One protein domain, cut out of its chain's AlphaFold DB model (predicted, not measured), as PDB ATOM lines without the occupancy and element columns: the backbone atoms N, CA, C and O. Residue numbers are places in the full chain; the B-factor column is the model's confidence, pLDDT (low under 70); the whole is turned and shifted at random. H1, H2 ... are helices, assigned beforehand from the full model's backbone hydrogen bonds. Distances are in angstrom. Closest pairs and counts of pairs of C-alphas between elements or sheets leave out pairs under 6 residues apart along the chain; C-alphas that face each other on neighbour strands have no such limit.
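This is residues 4 to 63 of the 65 residues of an uncharacterized protein of Escherichia coli O1:H7 (UniProt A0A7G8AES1). Two helices make an open V, with the long helix H1 as one arm, the shorter H2 as the other, and a five-residue link at the corner. The arms spread without touching, and the V is flat, spanning 53 by 41 by 11 A. The printed part has 60 residues, with two named helices in the order H1, H2 and no named strand; its class is all helix. It is extended, with a radius of gyration of the C-alphas of 19.5 A.

Find C-alpha 5 at (-15.789, -5.102, 44.543); from there H1, residues 5 to 38, runs 49.9 A to C-alpha 38 at (-56.568, -26.502, 25.265). H2, residues 44 to 63, runs 28.4 A and ends at C-alpha 63 at (-61.489, -2.253, 57.386).

H1 and H2 are apart, with no C-alpha of the one within 8 A of the other. Look at residues 39 to 43 for their tight link. In H1 and H2 every O i to N i+4 pair is within hydrogen-bond range.

The two C-alphas farthest apart, those of Asn 4 and Asp 45, are 54.1 A apart. The printed part has no cut, and no printed residue is under 70 in pLDDT.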
ATOM      1  N   ASN A   4     -15.300  -0.911  42.031       90.19
ATOM      2  CA  ASN A   4     -14.955  -1.562  43.287       90.19
ATOM      3  C   ASN A   4     -15.697  -2.909  43.428       90.19
ATOM      4  O   ASN A   4     -16.670  -3.192  42.723       90.19
ATOM      5  N   GLY A   5     -15.248  -3.749  44.364       90.31
ATOM      6  CA  GLY A   5     -15.789  -5.102  44.543       90.31
ATOM      7  C   GLY A   5     -17.299  -5.158  44.812       90.31
ATOM      8  O   GLY A   5     -17.969  -6.077  44.344       90.31
ATOM      9  N   SER A   6     -17.876  -4.164  45.496       94.31
ATOM     10  CA  SER A   6     -19.320  -4.150  45.781       94.31
ATOM     11  C   SER A   6     -20.161  -3.816  44.545       94.31
ATOM     12  O   SER A   6     -21.267  -4.341  44.394       94.31
ATOM     13  N   GLN A   7     -19.632  -3.006  43.624       94.12
ATOM     14  CA  GLN A   7     -20.263  -2.753  42.327       94.12
ATOM     15  C   GLN A   7     -20.279  -4.015  41.460       94.12
ATOM     16  O   GLN A   7     -21.315  -4.331  40.880       94.12
ATOM     17  N   LEU A   8     -19.184  -4.785  41.442       95.12
ATOM     18  CA  LEU A   8     -19.119  -6.058  40.714       95.12
ATOM     19  C   LEU A   8     -20.158  -7.064  41.221       95.12
ATOM     20  O   LEU A   8     -20.873  -7.665  40.421       95.12
ATOM     21  N   ILE A   9     -20.293  -7.206  42.545       95.75
ATOM     22  CA  ILE A   9     -21.293  -8.099  43.148       95.75
ATOM     23  C   ILE A   9     -22.713  -7.657  42.776       95.75
ATOM     24  O   ILE A   9     -23.540  -8.489  42.409       95.75
ATOM     25  N   ARG A  10     -23.009  -6.353  42.825       96.00
ATOM     26  CA  ARG A  10     -24.331  -5.831  42.446       96.00
ATOM     27  C   ARG A  10     -24.659  -6.112  40.982       96.00
ATOM     28  O   ARG A  10     -25.781  -6.517  40.687       96.00
ATOM     29  N   ASP A  11     -23.708  -5.881  40.083       96.44
ATOM     30  CA  ASP A  11     -23.905  -6.095  38.649       96.44
ATOM     31  C   ASP A  11     -24.111  -7.577  38.335       96.44
ATOM     32  O   ASP A  11     -25.010  -7.921  37.569       96.44
ATOM     33  N   PHE A  12     -23.333  -8.448  38.980       96.06
ATOM     34  CA  PHE A  12     -23.512  -9.890  38.883       96.06
ATOM     35  C   PHE A  12     -24.905 -10.308  39.361       96.06
ATOM     36  O   PHE A  12     -25.649 -10.916  38.598       96.06
ATOM     37  N   MET A  13     -25.304  -9.907  40.573       97.50
ATOM     38  CA  MET A  13     -26.616 -10.255  41.126       97.50
ATOM     39  C   MET A  13     -27.764  -9.756  40.247       97.50
ATOM     40  O   MET A  13     -28.724 -10.490  40.027       97.50
ATOM     41  N   ARG A  14     -27.657  -8.538  39.698       97.00
ATOM     42  CA  ARG A  14     -28.646  -7.999  38.756       97.00
ATOM     43  C   ARG A  14     -28.772  -8.889  37.522       97.00
ATOM     44  O   ARG A  14     -29.876  -9.317  37.206       97.00
ATOM     45  N   GLN A  15     -27.654  -9.220  36.875       97.62
ATOM     46  CA  GLN A  15     -27.655 -10.078  35.686       97.62
ATOM     47  C   GLN A  15     -28.180 -11.485  35.989       97.62
ATOM     48  O   GLN A  15     -28.888 -12.075  35.172       97.62
ATOM     49  N   THR A  16     -27.852 -12.031  37.160       96.94
ATOM     50  CA  THR A  16     -28.337 -13.340  37.602       96.94
ATOM     51  C   THR A  16     -29.851 -13.334  37.780       96.94
ATOM     52  O   THR A  16     -30.521 -14.202  37.221       96.94
ATOM     53  N   VAL A  17     -30.394 -12.353  38.506       97.25
ATOM     54  CA  VAL A  17     -31.841 -12.222  38.729       97.25
ATOM     55  C   VAL A  17     -32.570 -11.981  37.411       97.25
ATOM     56  O   VAL A  17     -33.557 -12.657  37.142       97.25
ATOM     57  N   GLU A  18     -32.065 -11.088  36.558       97.81
ATOM     58  CA  GLU A  18     -32.654 -10.820  35.239       97.81
ATOM     59  C   GLU A  18     -32.698 -12.083  34.374       97.81
ATOM     60  O   GLU A  18     -33.726 -12.388  33.771       97.81
ATOM     61  N   ARG A  19     -31.611 -12.862  34.338       97.44
ATOM     62  CA  ARG A  19     -31.567 -14.105  33.562       97.44
ATOM     63  C   ARG A  19     -32.561 -15.135  34.094       97.44
ATOM     64  O   ARG A  19     -33.319 -15.689  33.304       97.44
ATOM     65  N   GLN A  20     -32.561 -15.381  35.404       96.88
ATOM     66  CA  GLN A  20     -33.459 -16.361  36.021       96.88
ATOM     67  C   GLN A  20     -34.925 -15.964  35.846       96.88
ATOM     68  O   GLN A  20     -35.736 -16.792  35.433       96.88
ATOM     69  N   HIS A  21     -35.248 -14.690  36.081       97.25
ATOM     70  CA  HIS A  21     -36.588 -14.157  35.875       97.25
ATOM     71  C   HIS A  21     -37.029 -14.311  34.420       97.25
ATOM     72  O   HIS A  21     -38.138 -14.762  34.171       97.25
ATOM     73  N   ASN A  22     -36.173 -13.979  33.452       98.19
ATOM     74  CA  ASN A  22     -36.541 -14.065  32.039       98.19
ATOM     75  C   ASN A  22     -36.785 -15.505  31.581       98.19
ATOM     76  O   ASN A  22     -37.690 -15.728  30.780       98.19
ATOM     77  N   THR A  23     -36.009 -16.473  32.077       98.19
ATOM     78  CA  THR A  23     -36.275 -17.896  31.821       98.19
ATOM     79  C   THR A  23     -37.624 -18.296  32.406       98.19
ATOM     80  O   THR A  23     -38.499 -18.724  31.661       98.19
ATOM     81  N   TRP A  24     -37.832 -18.051  33.702       97.94
ATOM     82  CA  TRP A  24     -39.093 -18.370  34.371       97.94
ATOM     83  C   TRP A  24     -40.298 -17.705  33.688       97.94
ATOM     84  O   TRP A  24     -41.303 -18.360  33.436       97.94
ATOM     85  N   PHE A  25     -40.191 -16.424  33.334       98.19
ATOM     86  CA  PHE A  25     -41.265 -15.666  32.697       98.19
ATOM     87  C   PHE A  25     -41.643 -16.252  31.334       98.19
ATOM     88  O   PHE A  25     -42.826 -16.374  31.025       98.19
ATOM     89  N   ARG A  26     -40.654 -16.654  30.525       98.50
ATOM     90  CA  ARG A  26     -40.909 -17.315  29.236       98.50
ATOM     91  C   ARG A  26     -41.626 -18.648  29.422       98.50
ATOM     92  O   ARG A  26     -42.585 -18.901  28.701       98.50
ATOM     93  N   ASP A  27     -41.222 -19.436  30.416       98.38
ATOM     94  CA  ASP A  27     -41.881 -20.706  30.730       98.38
ATOM     95  C   ASP A  27     -43.340 -20.487  31.168       98.38
ATOM     96  O   ASP A  27     -44.230 -21.229  30.752       98.38
ATOM     97  N   GLN A  28     -43.623 -19.433  31.948       98.50
ATOM     98  CA  GLN A  28     -44.998 -19.073  32.327       98.50
ATOM     99  C   GLN A  28     -45.845 -18.634  31.125       98.50
ATOM    100  O   GLN A  28     -47.007 -19.026  31.019       98.50
ATOM    101  N   VAL A  29     -45.278 -17.839  30.209       98.38
ATOM    102  CA  VAL A  29     -45.978 -17.415  28.985       98.38
ATOM    103  C   VAL A  29     -46.331 -18.623  28.125       98.38
ATOM    104  O   VAL A  29     -47.466 -18.734  27.664       98.38
ATOM    105  N   GLU A  30     -45.388 -19.543  27.938       98.56
ATOM    106  CA  GLU A  30     -45.612 -20.753  27.148       98.56
ATOM    107  C   GLU A  30     -46.673 -21.657  27.792       98.56
ATOM    108  O   GLU A  30     -47.602 -22.103  27.119       98.56
ATOM    109  N   ALA A  31     -46.626 -21.837  29.115       98.06
ATOM    110  CA  ALA A  31     -47.661 -22.566  29.845       98.06
ATOM    111  C   ALA A  31     -49.055 -21.931  29.678       98.06
ATOM    112  O   ALA A  31     -50.038 -22.648  29.481       98.06
ATOM    113  N   GLY A  32     -49.150 -20.597  29.708       97.44
ATOM    114  CA  GLY A  32     -50.403 -19.873  29.477       97.44
ATOM    115  C   GLY A  32     -50.936 -20.034  28.051       97.44
ATOM    116  O   GLY A  32     -52.136 -20.225  27.858       97.44
ATOM    117  N   ARG A  33     -50.054 -20.030  27.042       98.25
ATOM    118  CA  ARG A  33     -50.438 -20.310  25.647       98.25
ATOM    119  C   ARG A  33     -51.008 -21.716  25.494       98.25
ATOM    120  O   ARG A  33     -52.060 -21.873  24.886       98.25
ATOM    121  N   GLN A  34     -50.367 -22.713  26.100       98.44
ATOM    122  CA  GLN A  34     -50.847 -24.096  26.057       98.44
ATOM    123  C   GLN A  34     -52.208 -24.266  26.744       98.44
ATOM    124  O   GLN A  34     -53.043 -25.027  26.262       98.44
ATOM    125  N   GLN A  35     -52.463 -23.557  27.850       98.06
ATOM    126  CA  GLN A  35     -53.789 -23.539  28.483       98.06
ATOM    127  C   GLN A  35     -54.846 -22.962  27.538       98.06
ATOM    128  O   GLN A  35     -55.906 -23.559  27.368       98.06
ATOM    129  N   LEU A  36     -54.536 -21.844  26.873       97.12
ATOM    130  CA  LEU A  36     -55.432 -21.231  25.896       97.12
ATOM    131  C   LEU A  36     -55.740 -22.175  24.727       97.12
ATOM    132  O   LEU A  36     -56.901 -22.323  24.359       97.12
ATOM    133  N   GLU A  37     -54.725 -22.837  24.173       97.62
ATOM    134  CA  GLU A  37     -54.888 -23.797  23.071       97.62
ATOM    135  C   GLU A  37     -55.755 -25.004  23.461       97.62
ATOM    136  O   GLU A  37     -56.509 -25.510  22.630       97.62
ATOM    137  N   ARG A  38     -55.698 -25.441  24.726       97.81
ATOM    138  CA  ARG A  38     -56.568 -26.502  25.265       97.81
ATOM    139  C   ARG A  38     -57.968 -26.020  25.652       97.81
ATOM    140  O   ARG A  38     -58.835 -26.848  25.914       97.81
ATOM    141  N   GLY A  39     -58.198 -24.708  25.683       96.69
ATOM    142  CA  GLY A  39     -59.433 -24.125  26.204       96.69
ATOM    143  C   GLY A  39     -59.532 -24.153  27.733       96.69
ATOM    144  O   GLY A  39     -60.615 -23.924  28.266       96.69
ATOM    145  N   ASP A  40     -58.423 -24.379  28.444       96.88
ATOM    146  CA  ASP A  40     -58.324 -24.359  29.911       96.88
ATOM    147  C   ASP A  40     -58.312 -22.910  30.445       96.88
ATOM    148  O   ASP A  40     -57.458 -22.521  31.243       96.88
ATOM    149  N   VAL A  41     -59.225 -22.068  29.957       96.00
ATOM    150  CA  VAL A  41     -59.288 -20.636  30.271       96.00
ATOM    151  C   VAL A  41     -60.683 -20.236  30.720       96.00
ATOM    152  O   VAL A  41     -61.692 -20.787  30.283       96.00
ATOM    153  N   LEU A  42     -60.738 -19.245  31.607       96.25
ATOM    154  CA  LEU A  42     -61.997 -18.700  32.091       96.25
ATOM    155  C   LEU A  42     -62.497 -17.579  31.166       96.25
ATOM    156  O   LEU A  42     -61.696 -16.757  30.713       96.25
ATOM    157  N   PRO A  43     -63.817 -17.494  30.930       97.06
ATOM    158  CA  PRO A  43     -64.437 -16.327  30.319       97.06
ATOM    159  C   PRO A  43     -64.178 -15.041  31.116       97.06
ATOM    160  O   PRO A  43     -64.022 -15.058  32.339       97.06
ATOM    161  N   HIS A  44     -64.159 -13.907  30.414       96.69
ATOM    162  CA  HIS A  44     -63.840 -12.597  30.988       96.69
ATOM    163  C   HIS A  44     -64.742 -12.208  32.174       96.69
ATOM    164  O   HIS A  44     -64.251 -11.748  33.203       96.69
ATOM    165  N   ASP A  45     -66.048 -12.419  32.050       98.00
ATOM    166  CA  ASP A  45     -67.043 -12.112  33.077       98.00
ATOM    167  C   ASP A  45     -66.813 -12.908  34.371       98.00
ATOM    168  O   ASP A  45     -66.917 -12.360  35.470       98.00
ATOM    169  N   MET A  46     -66.428 -14.180  34.252       97.88
ATOM    170  CA  MET A  46     -66.105 -15.017  35.407       97.88
ATOM    171  C   MET A  46     -64.832 -14.540  36.118       97.88
ATOM    172  O   MET A  46     -64.787 -14.521  37.354       97.88
ATOM    173  N   VAL A  47     -63.814 -14.123  35.354       97.62
ATOM    174  CA  VAL A  47     -62.576 -13.545  35.900       97.62
ATOM    175  C   VAL A  47     -62.880 -12.270  36.687       97.62
ATOM    176  O   VAL A  47     -62.476 -12.158  37.844       97.62
ATOM    177  N   GLU A  48     -63.632 -11.334  36.104       98.12
ATOM    178  CA  GLU A  48     -63.941 -10.059  36.762       98.12
ATOM    179  C   GLU A  48     -64.842 -10.222  37.986       98.12
ATOM    180  O   GLU A  48     -64.604  -9.579  39.010       98.12
ATOM    181  N   SER A  49     -65.826 -11.122  37.929       98.00
ATOM    182  CA  SER A  49     -66.682 -11.435  39.077       98.00
ATOM    183  C   SER A  49     -65.865 -11.984  40.253       98.00
ATOM    184  O   SER A  49     -65.973 -11.501  41.384       98.00
ATOM    185  N   SER A  50     -64.960 -12.928  39.973       97.88
ATOM    186  CA  SER A  50     -64.073 -13.515  40.984       97.88
ATOM    187  C   SER A  50     -63.118 -12.473  41.571       97.88
ATOM    188  O   SER A  50     -62.918 -12.414  42.787       97.88
ATOM    189  N   ALA A  51     -62.557 -11.608  40.723       97.94
ATOM    190  CA  ALA A  51     -61.672 -10.534  41.152       97.94
ATOM    191  C   ALA A  51     -62.406  -9.478  41.996       97.94
ATOM    192  O   ALA A  51     -61.850  -9.002  42.985       97.94
ATOM    193  N   ALA A  52     -63.648  -9.125  41.652       98.12
ATOM    194  CA  ALA A  52     -64.477  -8.218  42.446       98.12
ATOM    195  C   ALA A  52     -64.763  -8.795  43.837       98.12
ATOM    196  O   ALA A  52     -64.480  -8.136  44.837       98.12
ATOM    197  N   ALA A  53     -65.201 -10.056  43.906       97.94
ATOM    198  CA  ALA A  53     -65.450 -10.742  45.172       97.94
ATOM    199  C   ALA A  53     -64.196 -10.785  46.065       97.94
ATOM    200  O   ALA A  53     -64.274 -10.520  47.269       97.94
ATOM    201  N   TRP A  54     -63.028 -11.059  45.473       97.81
ATOM    202  CA  TRP A  54     -61.752 -11.035  46.185       97.81
ATOM    203  C   TRP A  54     -61.405  -9.638  46.714       97.81
ATOM    204  O   TRP A  54     -61.041  -9.495  47.883       97.81
ATOM    205  N   ARG A  55     -61.554  -8.583  45.899       97.69
ATOM    206  CA  ARG A  55     -61.301  -7.196  46.334       97.69
ATOM    207  C   ARG A  55     -62.224  -6.786  47.486       97.69
ATOM    208  O   ARG A  55     -61.755  -6.153  48.433       97.69
ATOM    209  N   ASP A  56     -63.493  -7.186  47.450       97.50
ATOM    210  CA  ASP A  56     -64.462  -6.910  48.518       97.50
ATOM    211  C   ASP A  56     -64.114  -7.649  49.814       97.50
ATOM    212  O   ASP A  56     -64.228  -7.103  50.915       97.50
ATOM    213  N   GLU A  57     -63.670  -8.903  49.711       97.31
ATOM    214  CA  GLU A  57     -63.165  -9.663  50.853       97.31
ATOM    215  C   GLU A  57     -61.934  -8.993  51.472       97.31
ATOM    216  O   GLU A  57     -61.882  -8.789  52.689       97.31
ATOM    217  N   MET A  58     -60.959  -8.609  50.648       96.88
ATOM    218  CA  MET A  58     -59.740  -7.957  51.124       96.88
ATOM    219  C   MET A  58     -60.034  -6.590  51.744       96.88
ATOM    220  O   MET A  58     -59.479  -6.269  52.794       96.88
ATOM    221  N   SER A  59     -60.961  -5.825  51.166       95.12
ATOM    222  CA  SER A  59     -61.399  -4.536  51.713       95.12
ATOM    223  C   SER A  59     -62.039  -4.700  53.091       95.12
ATOM    224  O   SER A  59     -61.696  -3.966  54.018       95.12
ATOM    225  N   ARG A  60     -62.894  -5.716  53.277       95.56
ATOM    226  CA  ARG A  60     -63.471  -6.044  54.592       95.56
ATOM    227  C   ARG A  60     -62.407  -6.440  55.614       95.56
ATOM    228  O   ARG A  60     -62.484  -6.001  56.757       95.56
ATOM    229  N   LYS A  61     -61.401  -7.228  55.217       94.88
ATOM    230  CA  LYS A  61     -60.288  -7.617  56.104       94.88
ATOM    231  C   LYS A  61     -59.453  -6.418  56.555       94.88
ATOM    232  O   LYS A  61     -59.025  -6.390  57.703       94.88
ATOM    233  N   VAL A  62     -59.218  -5.447  55.669       93.75
ATOM    234  CA  VAL A  62     -58.471  -4.225  56.008       93.75
ATOM    235  C   VAL A  62     -59.301  -3.291  56.892       93.75
ATOM    236  O   VAL A  62     -58.753  -2.738  57.835       93.75
ATOM    237  N   ALA A  63     -60.601  -3.136  56.621       86.25
ATOM    238  CA  ALA A  63     -61.489  -2.253  57.386       86.25
ATOM    239  C   ALA A  63     -61.910  -2.816  58.758       86.25
ATOM    240  O   ALA A  63     -62.311  -2.059  59.634       86.25
TER     241      ALA A  63